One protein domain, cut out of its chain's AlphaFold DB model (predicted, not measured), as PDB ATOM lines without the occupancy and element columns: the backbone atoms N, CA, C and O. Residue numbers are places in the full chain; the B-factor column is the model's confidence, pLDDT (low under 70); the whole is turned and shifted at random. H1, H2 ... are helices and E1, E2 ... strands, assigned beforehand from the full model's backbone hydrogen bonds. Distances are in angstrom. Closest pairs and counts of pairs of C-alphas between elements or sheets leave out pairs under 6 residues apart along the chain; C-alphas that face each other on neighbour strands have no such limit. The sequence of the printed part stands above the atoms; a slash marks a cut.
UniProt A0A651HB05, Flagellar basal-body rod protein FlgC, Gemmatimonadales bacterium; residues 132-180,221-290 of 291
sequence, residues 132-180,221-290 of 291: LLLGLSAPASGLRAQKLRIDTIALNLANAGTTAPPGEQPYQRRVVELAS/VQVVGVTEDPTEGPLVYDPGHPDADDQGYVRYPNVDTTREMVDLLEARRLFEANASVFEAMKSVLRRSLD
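This is residues 132 to 180 and 221 to 290 of the 291 residues of the protein "Flagellar basal-body rod protein FlgC" of Gemmatimonadales bacterium (UniProt A0A651HB05). Helix H1 is the middle of a rod, between the two-stranded ribbon E1 E2 and the longer helix H2; the small hairpin E3 E4 and its loops make a head at one end. The printed part has 119 residues, mixed in class, ordered H1, E1, E2, E3, E4, H2, with both sheets antiparallel. It is only just loose, close to extended: radius of gyration of the C-alphas 20.2 A, spans 73 by 22 by 16 A.

E1 is residues 174 to 180, E2 221 to 228, E3 235 to 237, E4 249 to 251. H1, residues 132 to 159, runs 41.8 A from C-alpha 132 at (23.668, 6.576, 2.418). H2, residues 257 to 289, runs 47.3 A to C-alpha 289 at (29.269, 17.851, 3.797).

N 175 of E1 and O 227 of E2 are 2.8 A apart. The closest C-alphas of H1 and E1, Arg 149 and Val 176, are 6.0 A apart. H1 and H2 touch, closest at C-alphas 139 and 274, 5.1 A, opposite ways at a shallow tilt of 23 degrees. In hairpin E3 E4, N 250 and O 236 are 2.8 A apart. Every O i to N i+4 pair is within hydrogen-bond range in H2, 21 of 24 in H1.

Residues 181 to 220 are not printed; C-alphas 180 and 221 are 5.1 A apart. Links H1 to E1 and E3 to E4 are long. Residues 132 to 134 and 180 have pLDDT under 70.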
ATOM      1  N   LEU A 132      23.846   5.671   3.555       64.06
ATOM      2  CA  LEU A 132      23.668   6.576   2.418       64.06
ATOM      3  C   LEU A 132      24.481   6.134   1.189       64.06
ATOM      4  O   LEU A 132      23.975   6.181   0.069       64.06
ATOM      5  N   LEU A 133      25.718   5.665   1.390       67.25
ATOM      6  CA  LEU A 133      26.565   5.112   0.326       67.25
ATOM      7  C   LEU A 133      26.021   3.777  -0.210       67.25
ATOM      8  O   LEU A 133      26.106   3.533  -1.411       67.25
ATOM      9  N   LEU A 134      25.392   2.964   0.648       62.59
ATOM     10  CA  LEU A 134      24.606   1.790   0.247       62.59
ATOM     11  C   LEU A 134      23.442   2.177  -0.671       62.59
ATOM     12  O   LEU A 134      23.230   1.538  -1.691       62.59
ATOM     13  N   GLY A 135      22.727   3.264  -0.377       70.25
ATOM     14  CA  GLY A 135      21.631   3.716  -1.235       70.25
ATOM     15  C   GLY A 135      22.071   4.165  -2.639       70.25
ATOM     16  O   GLY A 135      21.248   4.178  -3.548       70.25
ATOM     17  N   LEU A 136      23.349   4.515  -2.844       80.31
ATOM     18  CA  LEU A 136      23.877   4.956  -4.143       80.31
ATOM     19  C   LEU A 136      24.185   3.783  -5.091       80.31
ATOM     20  O   LEU A 136      24.191   3.964  -6.311       80.31
ATOM     21  N   SER A 137      24.437   2.581  -4.560       76.12
ATOM     22  CA  SER A 137      24.806   1.409  -5.369       76.12
ATOM     23  C   SER A 137      23.632   0.867  -6.193       76.12
ATOM     24  O   SER A 137      23.836   0.414  -7.321       76.12
ATOM     25  N   ALA A 138      22.400   0.984  -5.694       80.25
ATOM     26  CA  ALA A 138      21.184   0.577  -6.398       80.25
ATOM     27  C   ALA A 138      20.930   1.386  -7.695       80.25
ATOM     28  O   ALA A 138      20.908   0.782  -8.770       80.25
ATOM     29  N   PRO A 139      20.823   2.733  -7.681       85.56
ATOM     30  CA  PRO A 139      20.672   3.505  -8.914       85.56
ATOM     31  C   PRO A 139      21.912   3.401  -9.811       85.56
ATOM     32  O   PRO A 139      21.773   3.374 -11.030       85.56
ATOM     33  N   ALA A 140      23.122   3.271  -9.250       86.06
ATOM     34  CA  ALA A 140      24.338   3.090 -10.045       86.06
ATOM     35  C   ALA A 140      24.372   1.743 -10.797       86.06
ATOM     36  O   ALA A 140      24.733   1.703 -11.975       86.06
ATOM     37  N   SER A 141      23.990   0.641 -10.143       85.19
ATOM     38  CA  SER A 141      23.866  -0.677 -10.786       85.19
ATOM     39  C   SER A 141      22.719  -0.699 -11.799       85.19
ATOM     40  O   SER A 141      22.910  -1.157 -12.925       85.19
ATOM     41  N   GLY A 142      21.581  -0.081 -11.466       87.44
ATOM     42  CA  GLY A 142      20.463   0.125 -12.386       87.44
ATOM     43  C   GLY A 142      20.854   0.913 -13.640       87.44
ATOM     44  O   GLY A 142      20.492   0.518 -14.743       87.44
ATOM     45  N   LEU A 143      21.640   1.988 -13.515       91.25
ATOM     46  CA  LEU A 143      22.136   2.760 -14.664       91.25
ATOM     47  C   LEU A 143      23.018   1.916 -15.591       91.25
ATOM     48  O   LEU A 143      22.858   1.984 -16.809       91.25
ATOM     49  N   ARG A 144      23.919   1.100 -15.030       88.81
ATOM     50  CA  ARG A 144      24.766   0.188 -15.816       88.81
ATOM     51  C   ARG A 144      23.930  -0.862 -16.545       88.81
ATOM     52  O   ARG A 144      24.137  -1.068 -17.739       88.81
ATOM     53  N   ALA A 145      22.964  -1.467 -15.855       90.06
ATOM     54  CA  ALA A 145      22.053  -2.447 -16.440       90.06
ATOM     55  C   ALA A 145      21.228  -1.850 -17.592       90.06
ATOM     56  O   ALA A 145      21.179  -2.419 -18.680       90.06
ATOM     57  N   GLN A 146      20.635  -0.667 -17.392       92.81
ATOM     58  CA  GLN A 146      19.846  -0.008 -18.436       92.81
ATOM     59  C   GLN A 146      20.711   0.466 -19.608       92.81
ATOM     60  O   GLN A 146      20.278   0.362 -20.752       92.81
ATOM     61  N   LYS A 147      21.948   0.921 -19.367       92.94
ATOM     62  CA  LYS A 147      22.877   1.274 -20.451       92.94
ATOM     63  C   LYS A 147      23.205   0.066 -21.327       92.94
ATOM     64  O   LYS A 147      23.162   0.185 -22.546       92.94
ATOM     65  N   LEU A 148      23.467  -1.089 -20.718       93.62
ATOM     66  CA  LEU A 148      23.694  -2.324 -21.465       93.62
ATOM     67  C   LEU A 148      22.454  -2.737 -22.270       93.62
ATOM     68  O   LEU A 148      22.584  -3.158 -23.419       93.62
ATOM     69  N   ARG A 149      21.256  -2.595 -21.691       93.75
ATOM     70  CA  ARG A 149      19.994  -2.869 -22.391       93.75
ATOM     71  C   ARG A 149      19.821  -1.949 -23.602       93.75
ATOM     72  O   ARG A 149      19.545  -2.449 -24.683       93.75
ATOM     73  N   ILE A 150      20.090  -0.649 -23.461       96.00
ATOM     74  CA  ILE A 150      20.098   0.315 -24.577       96.00
ATOM     75  C   ILE A 150      21.086  -0.105 -25.672       96.00
ATOM     76  O   ILE A 150      20.720  -0.116 -26.843       96.00
ATOM     77  N   ASP A 151      22.314  -0.476 -25.305       95.75
ATOM     78  CA  ASP A 151      23.345  -0.872 -26.273       95.75
ATOM     79  C   ASP A 151      22.971  -2.160 -27.013       95.75
ATOM     80  O   ASP A 151      23.171  -2.270 -28.220       95.75
ATOM     81  N   THR A 152      22.369  -3.113 -26.303       95.56
ATOM     82  CA  THR A 152      21.894  -4.371 -26.887       95.56
ATOM     83  C   THR A 152      20.731  -4.128 -27.849       95.56
ATOM     84  O   THR A 152      20.742  -4.641 -28.963       95.56
ATOM     85  N   ILE A 153      19.770  -3.280 -27.472       96.44
ATOM     86  CA  ILE A 153      18.647  -2.905 -28.341       96.44
ATOM     87  C   ILE A 153      19.139  -2.139 -29.575       96.44
ATOM     88  O   ILE A 153      18.658  -2.364 -30.683       96.44
ATOM     89  N   ALA A 154      20.130  -1.259 -29.417       96.44
ATOM     90  CA  ALA A 154      20.738  -0.553 -30.541       96.44
ATOM     91  C   ALA A 154      21.419  -1.523 -31.519       96.44
ATOM     92  O   ALA A 154      21.283  -1.354 -32.730       96.44
ATOM     93  N   LEU A 155      22.098  -2.559 -31.009       95.88
ATOM     94  CA  LEU A 155      22.656  -3.630 -31.837       95.88
ATOM     95  C   LEU A 155      21.560  -4.411 -32.566       95.88
ATOM     96  O   LEU A 155      21.694  -4.636 -33.767       95.88
ATOM     97  N   ASN A 156      20.473  -4.773 -31.883       96.38
ATOM     98  CA  ASN A 156      19.341  -5.449 -32.517       96.38
ATOM     99  C   ASN A 156      18.756  -4.592 -33.644       96.38
ATOM    100  O   ASN A 156      18.605  -5.066 -34.765       96.38
ATOM    101  N   LEU A 157      18.481  -3.311 -33.380       96.56
ATOM    102  CA  LEU A 157      17.886  -2.399 -34.356       96.56
ATOM    103  C   LEU A 157      18.807  -2.144 -35.557       96.56
ATOM    104  O   LEU A 157      18.329  -2.088 -36.687       96.56
ATOM    105  N   ALA A 158      20.117  -2.019 -35.327       96.19
ATOM    106  CA  ALA A 158      21.102  -1.837 -36.392       96.19
ATOM    107  C   ALA A 158      21.204  -3.064 -37.311       96.19
ATOM    108  O   ALA A 158      21.410  -2.908 -38.511       96.19
ATOM    109  N   ASN A 159      21.030  -4.264 -36.752       95.56
ATOM    110  CA  ASN A 159      21.096  -5.516 -37.500       95.56
ATOM    111  C   ASN A 159      19.715  -6.049 -37.920       95.56
ATOM    112  O   ASN A 159      19.637  -7.096 -38.542       95.56
ATOM    113  N   ALA A 160      18.612  -5.347 -37.646       94.56
ATOM    114  CA  ALA A 160      17.267  -5.851 -37.942       94.56
ATOM    115  C   ALA A 160      17.011  -6.091 -39.443       94.56
ATOM    116  O   ALA A 160      16.160  -6.897 -39.806       94.56
ATOM    117  N   GLY A 161      17.741  -5.386 -40.313       91.25
ATOM    118  CA  GLY A 161      17.656  -5.528 -41.767       91.25
ATOM    119  C   GLY A 161      18.807  -6.308 -42.402       91.25
ATOM    120  O   GLY A 161      18.877  -6.343 -43.626       91.25
ATOM    121  N   THR A 162      19.732  -6.878 -41.620       91.75
ATOM    122  CA  THR A 162      20.887  -7.592 -42.185       91.75
ATOM    123  C   THR A 162      20.486  -9.002 -42.589       91.75
ATOM    124  O   THR A 162      20.136  -9.816 -41.736       91.75
ATOM    125  N   THR A 163      20.556  -9.293 -43.878       90.62
ATOM    126  CA  THR A 163      20.369 -10.631 -44.442       90.62
ATOM    127  C   THR A 163      21.669 -11.429 -44.358       90.62
ATOM    128  O   THR A 163      22.751 -10.859 -44.204       90.62
ATOM    129  N   ALA A 164      21.558 -12.754 -44.413       88.31
ATOM    130  CA  ALA A 164      22.703 -13.650 -44.527       88.31
ATOM    131  C   ALA A 164      22.605 -14.436 -45.838       88.31
ATOM    132  O   ALA A 164      21.485 -14.749 -46.258       88.31
ATOM    133  N   PRO A 165      23.746 -14.757 -46.473       87.25
ATOM    134  CA  PRO A 165      23.764 -15.547 -47.693       87.25
ATOM    135  C   PRO A 165      23.221 -16.967 -47.450       87.25
ATOM    136  O   PRO A 165      23.175 -17.439 -46.307       87.25
ATOM    137  N   PRO A 166      22.848 -17.690 -48.519       84.31
ATOM    138  CA  PRO A 166      22.335 -19.049 -48.408       84.31
ATOM    139  C   PRO A 166      23.295 -19.971 -47.637       84.31
ATOM    140  O   PRO A 166      24.457 -20.128 -48.004       84.31
ATOM    141  N   GLY A 167      22.797 -20.599 -46.567       82.62
ATOM    142  CA  GLY A 167      23.567 -21.511 -45.709       82.62
ATOM    143  C   GLY A 167      24.139 -20.878 -44.437       82.62
ATOM    144  O   GLY A 167      24.568 -21.611 -43.544       82.62
ATOM    145  N   GLU A 168      24.088 -19.553 -44.306       87.25
ATOM    146  CA  GLU A 168      24.435 -18.841 -43.077       87.25
ATOM    147  C   GLU A 168      23.178 -18.379 -42.332       87.25
ATOM    148  O   GLU A 168      22.127 -18.125 -42.922       87.25
ATOM    149  N   GLN A 169      23.271 -18.290 -41.002       85.69
ATOM    150  CA  GLN A 169      22.169 -17.782 -40.190       85.69
ATOM    151  C   GLN A 169      22.254 -16.255 -40.089       85.69
ATOM    152  O   GLN A 169      23.326 -15.733 -39.767       85.69
ATOM    153  N   PRO A 170      21.141 -15.529 -40.306       91.75
ATOM    154  CA  PRO A 170      21.079 -14.097 -40.046       91.75
ATOM    155  C   PRO A 170      21.345 -13.758 -38.582       91.75
ATOM    156  O   PRO A 170      21.339 -14.620 -37.698       91.75
ATOM    157  N   TYR A 171      21.533 -12.465 -38.326       94.12
ATOM    158  CA  TYR A 171      21.677 -11.942 -36.975       94.12
ATOM    159  C   TYR A 171      20.552 -12.441 -36.057       94.12
ATOM    160  O   TYR A 171      19.374 -12.372 -36.410       94.12
ATOM    161  N   GLN A 172      20.927 -12.905 -34.865       94.12
ATOM    162  CA  GLN A 172      19.982 -13.324 -33.837       94.12
ATOM    163  C   GLN A 172      19.813 -12.224 -32.797       94.12
ATOM    164  O   GLN A 172      20.785 -11.657 -32.288       94.12
ATOM    165  N   ARG A 173      18.557 -11.944 -32.463       95.81
ATOM    166  CA  ARG A 173      18.156 -10.974 -31.454       95.81
ATOM    167  C   ARG A 173      18.820 -11.300 -30.124       95.81
ATOM    168  O   ARG A 173      18.735 -12.420 -29.626       95.81
ATOM    169  N   ARG A 174      19.425 -10.287 -29.514       95.00
ATOM    170  CA  ARG A 174      20.058 -10.384 -28.199       95.00
ATOM    171  C   ARG A 174      19.179  -9.769 -27.127       95.00
ATOM    172  O   ARG A 174      18.633  -8.683 -27.307       95.00
ATOM    173  N   VAL A 175      19.073 -10.441 -25.987       91.75
ATOM    174  CA  VAL A 175      18.291  -9.990 -24.833       91.75
ATOM    175  C   VAL A 175      19.187  -9.955 -23.603       91.75
ATOM    176  O   VAL A 175      20.008 -10.843 -23.383       91.75
ATOM    177  N   VAL A 176      19.043  -8.898 -22.805       90.88
ATOM    178  CA  VAL A 176      19.763  -8.758 -21.538       90.88
ATOM    179  C   VAL A 176      18.988  -9.469 -20.439       90.88
ATOM    180  O   VAL A 176      17.846  -9.110 -20.152       90.88
ATOM    181  N   GLU A 177      19.631 -10.426 -19.785       87.00
ATOM    182  CA  GLU A 177      19.089 -11.091 -18.607       87.00
ATOM    183  C   GLU A 177      19.516 -10.330 -17.350       87.00
ATOM    184  O   GLU A 177      20.705 -10.191 -17.044       87.00
ATOM    185  N   LEU A 178      18.527  -9.807 -16.627       82.62
ATOM    186  CA  LEU A 178      18.726  -9.080 -15.379       82.62
ATOM    187  C   LEU A 178      18.233  -9.931 -14.211       82.62
ATOM    188  O   LEU A 178      17.120 -10.451 -14.245       82.62
ATOM    189  N   ALA A 179      19.039 -10.015 -13.159       75.69
ATOM    190  CA  ALA A 179      18.659 -10.612 -11.889       75.69
ATOM    191  C   ALA A 179      18.693  -9.547 -10.791       75.69
ATOM    192  O   ALA A 179      19.655  -8.789 -10.661       75.69
ATOM    193  N   SER A 180      17.641  -9.497  -9.978       66.00
ATOM    194  CA  SER A 180      17.684  -8.841  -8.674       66.00
ATOM    195  C   SER A 180      18.115  -9.883  -7.649       66.00
ATOM    196  O   SER A 180      17.412 -10.886  -7.486       66.00
ATOM    197  N   VAL A 221      20.756  -4.206  -9.196       78.94
ATOM    198  CA  VAL A 221      20.459  -4.964 -10.419       78.94
ATOM    199  C   VAL A 221      21.753  -5.579 -10.934       78.94
ATOM    200  O   VAL A 221      22.699  -4.857 -11.256       78.94
ATOM    201  N   GLN A 222      21.789  -6.904 -11.046       81.00
ATOM    202  CA  GLN A 222      22.900  -7.623 -11.650       81.00
ATOM    203  C   GLN A 222      22.556  -8.016 -13.087       81.00
ATOM    204  O   GLN A 222      21.471  -8.515 -13.375       81.00
ATOM    205  N   VAL A 223      23.504  -7.801 -13.996       82.50
ATOM    206  CA  VAL A 223      23.437  -8.353 -15.351       82.50
ATOM    207  C   VAL A 223      23.949  -9.789 -15.289       82.50
ATOM    208  O   VAL A 223      25.119 -10.004 -14.976       82.50
ATOM    209  N   VAL A 224      23.081 -10.753 -15.586       81.38
ATOM    210  CA  VAL A 224      23.431 -12.180 -15.672       81.38
ATOM    211  C   VAL A 224      24.208 -12.448 -16.958       81.38
ATOM    212  O   VAL A 224      25.225 -13.140 -16.948       81.38
ATOM    213  N   GLY A 225      23.767 -11.842 -18.061       82.06
ATOM    214  CA  GLY A 225      24.406 -11.964 -19.362       82.06
ATOM    215  C   GLY A 225      23.574 -11.350 -20.480       82.06
ATOM    216  O   GLY A 225      22.516 -10.762 -20.250       82.06
ATOM    217  N   VAL A 226      24.088 -11.487 -21.700       88.44
ATOM    218  CA  VAL A 226      23.353 -11.209 -22.933       88.44
ATOM    219  C   VAL A 226      23.211 -12.535 -23.667       88.44
ATOM    220  O   VAL A 226      24.223 -13.144 -24.018       88.44
ATOM    221  N   THR A 227      21.973 -12.975 -23.862       90.81
ATOM    222  CA  THR A 227      21.630 -14.261 -24.482       90.81
ATOM    223  C   THR A 227      20.977 -14.010 -25.839       90.81
ATOM    224  O   THR A 227      20.282 -13.008 -26.021       90.81
ATOM    225  N   GLU A 228      21.220 -14.894 -26.802       92.44
ATOM    226  CA  GLU A 228      20.576 -14.854 -28.120       92.44
ATOM    227  C   GLU A 228      19.250 -15.624 -28.097       92.44
ATOM    228  O   GLU A 228      19.144 -16.681 -27.474       92.44
ATOM    229  N   ASP A 229      18.233 -15.078 -28.760       90.75
ATOM    230  CA  ASP A 229      16.928 -15.713 -28.922       90.75
ATOM    231  C   ASP A 229      17.029 -16.820 -29.990       90.75
ATOM    232  O   ASP A 229      17.349 -16.513 -31.142       90.75
ATOM    233  N   PRO A 230      16.770 -18.100 -29.647       89.31
ATOM    234  CA  PRO A 230      16.891 -19.210 -30.589       89.31
ATOM    235  C   PRO A 230      15.751 -19.267 -31.618       89.31
ATOM    236  O   PRO A 230      15.751 -20.149 -32.476       89.31
ATOM    237  N   THR A 231      14.755 -18.380 -31.523       89.81
ATOM    238  CA  THR A 231      13.610 -18.349 -32.436       89.81
ATOM    239  C   THR A 231      14.065 -18.031 -33.855       89.81
ATOM    240  O   THR A 231      14.707 -17.012 -34.094       89.81
ATOM    241  N   GLU A 232      13.694 -18.867 -34.820       87.50
ATOM    242  CA  GLU A 232      14.001 -18.603 -36.223       87.50
ATOM    243  C   GLU A 232      13.300 -17.338 -36.742       87.50
ATOM    244  O   GLU A 232      12.120 -17.101 -36.477       87.50
ATOM    245  N   GLY A 233      14.031 -16.532 -37.514       88.62
ATOM    246  CA  GLY A 233      13.488 -15.346 -38.169       88.62
ATOM    247  C   GLY A 233      12.629 -15.665 -39.405       88.62
ATOM    248  O   GLY A 233      12.670 -16.789 -39.921       88.62
ATOM    249  N   PRO A 234      11.832 -14.693 -39.886       90.69
ATOM    250  CA  PRO A 234      10.883 -14.900 -40.975       90.69
ATOM    251  C   PRO A 234      11.578 -15.114 -42.328       90.69
ATOM    252  O   PRO A 234      12.573 -14.464 -42.650       90.69
ATOM    253  N   LEU A 235      10.998 -16.000 -43.140       92.12
ATOM    254  CA  LEU A 235      11.342 -16.181 -44.551       92.12
ATOM    255  C   LEU A 235      10.429 -15.298 -45.405       92.12
ATOM    256  O   LEU A 235       9.204 -15.391 -45.309       92.12
ATOM    257  N   VAL A 236      11.021 -14.448 -46.239       93.06
ATOM    258  CA  VAL A 236      10.304 -13.550 -47.151       93.06
ATOM    259  C   VAL A 236      10.674 -13.923 -48.578       93.06
ATOM    260  O   VAL A 236      11.845 -14.107 -48.889       93.06
ATOM    261  N   TYR A 237       9.673 -14.051 -49.442       94.69
ATOM    262  CA  TYR A 237       9.903 -14.320 -50.856       94.69
ATOM    263  C   TYR A 237      10.345 -13.036 -51.569       94.69
ATOM    264  O   TYR A 237       9.546 -12.109 -51.720       94.69
ATOM    265  N   ASP A 238      11.605 -12.998 -51.994       92.38
ATOM    266  CA  ASP A 238      12.192 -11.934 -52.806       92.38
ATOM    267  C   ASP A 238      13.215 -12.541 -53.789       92.38
ATOM    268  O   ASP A 238      14.413 -12.593 -53.504       92.38
ATOM    269  N   PRO A 239      12.762 -13.015 -54.965       91.25
ATOM    270  CA  PRO A 239      13.619 -13.709 -55.927       91.25
ATOM    271  C   PRO A 239      14.660 -12.797 -56.597       91.25
ATOM    272  O   PRO A 239      15.504 -13.287 -57.342       91.25
ATOM    273  N   GLY A 240      14.586 -11.475 -56.395       92.69
ATOM    274  CA  GLY A 240      15.566 -10.516 -56.911       92.69
ATOM    275  C   GLY A 240      16.708 -10.211 -55.939       92.69
ATOM    276  O   GLY A 240      17.626  -9.474 -56.306       92.69
ATOM    277  N   HIS A 241      16.653 -10.733 -54.712       92.12
ATOM    278  CA  HIS A 241      17.632 -10.446 -53.672       92.12
ATOM    279  C   HIS A 241      18.914 -11.285 -53.863       92.12
ATOM    280  O   HIS A 241      18.815 -12.485 -54.115       92.12
ATOM    281  N   PRO A 242      20.124 -10.709 -53.715       91.19
ATOM    282  CA  PRO A 242      21.382 -11.447 -53.897       91.19
ATOM    283  C   PRO A 242      21.570 -12.594 -52.896       91.19
ATOM    284  O   PRO A 242      22.208 -13.589 -53.222       91.19
ATOM    285  N   ASP A 243      20.993 -12.457 -51.700       91.44
ATOM    286  CA  ASP A 243      21.048 -13.467 -50.635       91.44
ATOM    287  C   ASP A 243      19.855 -14.442 -50.654       91.44
ATOM    288  O   ASP A 243      19.616 -15.145 -49.671       91.44
ATOM    289  N   ALA A 244      19.052 -14.451 -51.722       92.06
ATOM    290  CA  ALA A 244      17.949 -15.396 -51.845       92.06
ATOM    291  C   ALA A 244      18.467 -16.825 -52.056       92.06
ATOM    292  O   ALA A 244      19.472 -17.051 -52.732       92.06
ATOM    293  N   ASP A 245      17.763 -17.797 -51.482       89.94
ATOM    294  CA  ASP A 245      18.006 -19.209 -51.749       89.94
ATOM    295  C   ASP A 245      17.587 -19.611 -53.179       89.94
ATOM    296  O   ASP A 245      17.002 -18.828 -53.932       89.94
ATOM    297  N   ASP A 246      17.845 -20.869 -53.555       89.94
ATOM    298  CA  ASP A 246      17.476 -21.426 -54.867       89.94
ATOM    299  C   ASP A 246      15.966 -21.332 -55.173       89.94
ATOM    300  O   ASP A 246      15.542 -21.489 -56.319       89.94
ATOM    301  N   GLN A 247      15.139 -21.132 -54.145       88.88
ATOM    302  CA  GLN A 247      13.689 -21.005 -54.242       88.88
ATOM    303  C   GLN A 247      13.224 -19.537 -54.234       88.88
ATOM    304  O   GLN A 247      12.026 -19.294 -54.373       88.88
ATOM    305  N   GLY A 248      14.134 -18.563 -54.125       90.62
ATOM    306  CA  GLY A 248      13.831 -17.132 -54.096       90.62
ATOM    307  C   GLY A 248      13.415 -16.594 -52.722       90.62
ATOM    308  O   GLY A 248      12.810 -15.525 -52.652       90.62
ATOM    309  N   TYR A 249      13.683 -17.320 -51.633       92.75
ATOM    310  CA  TYR A 249      13.402 -16.877 -50.266       92.75
ATOM    311  C   TYR A 249      14.642 -16.302 -49.589       92.75
ATOM    312  O   TYR A 249      15.743 -16.835 -49.684       92.75
ATOM    313  N   VAL A 250      14.428 -15.231 -48.831       93.12
ATOM    314  CA  VAL A 250      15.433 -14.560 -48.009       93.12
ATOM    315  C   VAL A 250      15.052 -14.724 -46.548       93.12
ATOM    316  O   VAL A 250      13.911 -14.455 -46.154       93.12
ATOM    317  N   ARG A 251      16.010 -15.149 -45.724       92.38
ATOM    318  CA  ARG A 251      15.818 -15.213 -44.277       92.38
ATOM    319  C   ARG A 251      16.232 -13.897 -43.637       92.38
ATOM    320  O   ARG A 251      17.375 -13.464 -43.775       92.38
ATOM    321  N   TYR A 252      15.307 -13.293 -42.903       93.12
ATOM    322  CA  TYR A 252      15.575 -12.098 -42.113       93.12
ATOM    323  C   TYR A 252      15.848 -12.448 -40.643       93.12
ATOM    324  O   TYR A 252      15.389 -13.487 -40.162       93.12
ATOM    325  N   PRO A 253      16.570 -11.582 -39.913       95.25
ATOM    326  CA  PRO A 253      16.735 -11.660 -38.464       95.25
ATOM    327  C   PRO A 253      15.404 -11.771 -37.717       95.25
ATOM    328  O   PRO A 253      14.396 -11.182 -38.110       95.25
ATOM    329  N   ASN A 254      15.405 -12.449 -36.570       94.25
ATOM    330  CA  ASN A 254      14.266 -12.530 -35.646       94.25
ATOM    331  C   ASN A 254      14.078 -11.244 -34.804       94.25
ATOM    332  O   ASN A 254      13.678 -11.292 -33.639       94.25
ATOM    333  N   VAL A 255      14.367 -10.077 -35.386       95.12
ATOM    334  CA  VAL A 255      14.280  -8.775 -34.719       95.12
ATOM    335  C   VAL A 255      13.037  -8.025 -35.192       95.12
ATOM    336  O   VAL A 255      12.903  -7.683 -36.364       95.12
ATOM    337  N   ASP A 256      12.143  -7.701 -34.259       94.62
ATOM    338  CA  ASP A 256      10.995  -6.830 -34.516       94.62
ATOM    339  C   ASP A 256      11.338  -5.389 -34.125       94.62
ATOM    340  O   ASP A 256      11.361  -5.034 -32.945       94.62
ATOM    341  N   THR A 257      11.567  -4.538 -35.124       95.00
ATOM    342  CA  THR A 257      11.934  -3.129 -34.918       95.00
ATOM    343  C   THR A 257      10.918  -2.363 -34.074       95.00
ATOM    344  O   THR A 257      11.303  -1.484 -33.304       95.00
ATOM    345  N   THR A 258       9.630  -2.700 -34.161       96.19
ATOM    346  CA  THR A 258       8.582  -2.017 -33.398       96.19
ATOM    347  C   THR A 258       8.709  -2.335 -31.916       96.19
ATOM    348  O   THR A 258       8.633  -1.427 -31.087       96.19
ATOM    349  N   ARG A 259       8.960  -3.604 -31.577       95.38
ATOM    350  CA  ARG A 259       9.207  -4.019 -30.189       95.38
ATOM    351  C   ARG A 259      10.508  -3.432 -29.657       95.38
ATOM    352  O   ARG A 259      10.490  -2.831 -28.589       95.38
ATOM    353  N   GLU A 260      11.586  -3.493 -30.435       96.50
ATOM    354  CA  GLU A 260      12.886  -2.945 -30.027       96.50
ATOM    355  C   GLU A 260      12.825  -1.426 -29.785       96.50
ATOM    356  O   GLU A 260      13.409  -0.923 -28.830       96.50
ATOM    357  N   MET A 261      12.065  -0.664 -30.580       96.94
ATOM    358  CA  MET A 261      11.873   0.773 -30.330       96.94
ATOM    359  C   MET A 261      11.107   1.054 -29.030       96.94
ATOM    360  O   MET A 261      11.419   2.022 -28.328       96.94
ATOM    361  N   VAL A 262      10.108   0.230 -28.698       97.38
ATOM    362  CA  VAL A 262       9.364   0.348 -27.433       97.38
ATOM    363  C   VAL A 262      10.263  -0.009 -26.251       97.38
ATOM    364  O   VAL A 262      10.311   0.749 -25.280       97.38
ATOM    365  N   ASP A 263      11.034  -1.089 -26.364       94.94
ATOM    366  CA  ASP A 263      12.001  -1.508 -25.348       94.94
ATOM    367  C   ASP A 263      13.091  -0.444 -25.141       94.94
ATOM    368  O   ASP A 263      13.488  -0.168 -24.005       94.94
ATOM    369  N   LEU A 264      13.540   0.222 -26.212       96.25
ATOM    370  CA  LEU A 264      14.504   1.322 -26.129       96.25
ATOM    371  C   LEU A 264      13.927   2.504 -25.349       96.25
ATOM    372  O   LEU A 264      14.611   3.105 -24.516       96.25
ATOM    373  N   LEU A 265      12.667   2.851 -25.621       96.75
ATOM    374  CA  LEU A 265      11.979   3.932 -24.928       96.75
ATOM    375  C   LEU A 265      11.796   3.609 -23.441       96.75
ATOM    376  O   LEU A 265      12.001   4.487 -22.600       96.75
ATOM    377  N   GLU A 266      11.436   2.368 -23.114       95.69
ATOM    378  CA  GLU A 266      11.340   1.897 -21.732       95.69
ATOM    379  C   GLU A 266      12.700   2.001 -21.026       95.69
ATOM    380  O   GLU A 266      12.806   2.648 -19.981       95.69
ATOM    381  N   ALA A 267      13.753   1.442 -21.628       94.06
ATOM    382  CA  ALA A 267      15.101   1.454 -21.068       94.06
ATOM    383  C   ALA A 267      15.620   2.885 -20.857       94.06
ATOM    384  O   ALA A 267      16.197   3.193 -19.812       94.06
ATOM    385  N   ARG A 268      15.353   3.798 -21.799       96.12
ATOM    386  CA  ARG A 268      15.689   5.221 -21.666       96.12
ATOM    387  C   ARG A 268      14.942   5.886 -20.509       96.12
ATOM    388  O   ARG A 268      15.567   6.601 -19.729       96.12
ATOM    389  N   ARG A 269      13.635   5.647 -20.366       95.88
ATOM    390  CA  ARG A 269      12.845   6.192 -19.247       95.88
ATOM    391  C   ARG A 269      13.359   5.687 -17.898       95.88
ATOM    392  O   ARG A 269      13.455   6.470 -16.958       95.88
ATOM    393  N   LEU A 270      13.734   4.410 -17.807       92.06
ATOM    394  CA  LEU A 270      14.328   3.828 -16.600       92.06
ATOM    395  C   LEU A 270      15.731   4.385 -16.315       92.06
ATOM    396  O   LEU A 270      16.071   4.638 -15.160       92.06
ATOM    397  N   PHE A 271      16.535   4.620 -17.353       94.50
ATOM    398  CA  PHE A 271      17.831   5.283 -17.223       94.50
ATOM    399  C   PHE A 271      17.677   6.713 -16.683       94.50
ATOM    400  O   PHE A 271      18.347   7.079 -15.720       94.50
ATOM    401  N   GLU A 272      16.760   7.502 -17.248       95.50
ATOM    402  CA  GLU A 272      16.462   8.867 -16.797       95.50
ATOM    403  C   GLU A 272      15.921   8.886 -15.355       95.50
ATOM    404  O   GLU A 272      16.356   9.706 -14.542       95.50
ATOM    405  N   ALA A 273      15.041   7.944 -15.000       93.81
ATOM    406  CA  ALA A 273      14.534   7.796 -13.637       93.81
ATOM    407  C   ALA A 273      15.661   7.491 -12.633       93.81
ATOM    408  O   ALA A 273      15.784   8.175 -11.615       93.81
ATOM    409  N   ASN A 274      16.536   6.526 -12.938       91.25
ATOM    410  CA  ASN A 274      17.668   6.177 -12.075       91.25
ATOM    411  C   ASN A 274      18.690   7.320 -11.967       91.25
ATOM    412  O   ASN A 274      19.237   7.560 -10.889       91.25
ATOM    413  N   ALA A 275      18.920   8.063 -13.054       93.38
ATOM    414  CA  ALA A 275      19.789   9.237 -13.053       93.38
ATOM    415  C   ALA A 275      19.226  10.361 -12.168       93.38
ATOM    416  O   ALA A 275      19.973  10.994 -11.423       93.38
ATOM    417  N   SER A 276      17.905  10.574 -12.191       94.25
ATOM    418  CA  SER A 276      17.239  11.549 -11.321       94.25
ATOM    419  C   SER A 276      17.409  11.203  -9.839       94.25
ATOM    420  O   SER A 276      17.779  12.072  -9.047       94.25
ATOM    421  N   VAL A 277      17.224   9.930  -9.468       90.62
ATOM    422  CA  VAL A 277      17.449   9.452  -8.091       90.62
ATOM    423  C   VAL A 277      18.905   9.663  -7.674       90.62
ATOM    424  O   VAL A 277      19.167  10.179  -6.587       90.62
ATOM    425  N   PHE A 278      19.857   9.334  -8.548       88.69
ATOM    426  CA  PHE A 278      21.282   9.518  -8.282       88.69
ATOM    427  C   PHE A 278      21.645  10.988  -8.010       88.69
ATOM    428  O   PHE A 278      22.332  11.294  -7.031       88.69
ATOM    429  N   GLU A 279      21.154  11.920  -8.831       91.38
ATOM    430  CA  GLU A 279      21.396  13.354  -8.626       91.38
ATOM    431  C   GLU A 279      20.697  13.889  -7.367       91.38
ATOM    432  O   GLU A 279      21.290  14.681  -6.626       91.38
ATOM    433  N   ALA A 280      19.487  13.411  -7.054       91.25
ATOM    434  CA  ALA A 280      18.807  13.754  -5.807       91.25
ATOM    435  C   ALA A 280      19.643  13.333  -4.585       91.25
ATOM    436  O   ALA A 280      19.891  14.149  -3.696       91.25
ATOM    437  N   MET A 281      20.169  12.107  -4.577       87.50
ATOM    438  CA  MET A 281      21.021  11.606  -3.491       87.50
ATOM    439  C   MET A 281      22.327  12.390  -3.351       87.50
ATOM    440  O   MET A 281      22.737  12.737  -2.244       87.50
ATOM    441  N   LYS A 282      22.966  12.725  -4.471       87.81
ATOM    442  CA  LYS A 282      24.172  13.561  -4.500       87.81
ATOM    443  C   LYS A 282      23.917  14.959  -3.934       87.81
ATOM    444  O   LYS A 282      24.795  15.509  -3.270       87.81
ATOM    445  N   SER A 283      22.735  15.531  -4.168       90.75
ATOM    446  CA  SER A 283      22.363  16.832  -3.600       90.75
ATOM    447  C   SER A 283      22.235  16.780  -2.073       90.75
ATOM    448  O   SER A 283      22.759  17.659  -1.388       90.75
ATOM    449  N   VAL A 284      21.629  15.712  -1.540       89.12
ATOM    450  CA  VAL A 284      21.528  15.460  -0.096       89.12
ATOM    451  C   VAL A 284      22.922  15.284   0.501       89.12
ATOM    452  O   VAL A 284      23.254  15.959   1.471       89.12
ATOM    453  N   LEU A 285      23.767  14.461  -0.132       86.31
ATOM    454  CA  LEU A 285      25.136  14.210   0.317       86.31
ATOM    455  C   LEU A 285      25.961  15.499   0.378       86.31
ATOM    456  O   LEU A 285      26.577  15.779   1.400       86.31
ATOM    457  N   ARG A 286      25.946  16.314  -0.683       90.06
ATOM    458  CA  ARG A 286      26.666  17.599  -0.705       90.06
ATOM    459  C   ARG A 286      26.235  18.516   0.432       90.06
ATOM    460  O   ARG A 286      27.087  19.133   1.054       90.06
ATOM    461  N   ARG A 287      24.935  18.572   0.720       88.88
ATOM    462  CA  ARG A 287      24.396  19.416   1.791       88.88
ATOM    463  C   ARG A 287      24.769  18.919   3.186       88.88
ATOM    464  O   ARG A 287      24.827  19.718   4.106       88.88
ATOM    465  N   SER A 288      25.037  17.624   3.334       85.38
ATOM    466  CA  SER A 288      25.565  17.045   4.572       85.38
ATOM    467  C   SER A 288      27.064  17.280   4.772       85.38
ATOM    468  O   SER A 288      27.507  17.227   5.911       85.38
ATOM    469  N   LEU A 289      27.840  17.508   3.702       86.94
ATOM    470  CA  LEU A 289      29.269  17.851   3.797       86.94
ATOM    471  C   LEU A 289      29.525  19.342   4.089       86.94
ATOM    472  O   LEU A 289      30.654  19.696   4.408       86.94
ATOM    473  N   ASP A 290      28.513  20.198   3.948       82.06
ATOM    474  CA  ASP A 290      28.603  21.661   4.106       82.06
ATOM    475  C   ASP A 290      28.251  22.131   5.539       82.06
ATOM    476  O   ASP A 290      27.862  23.277   5.754       82.06
TER     477      ASP A 290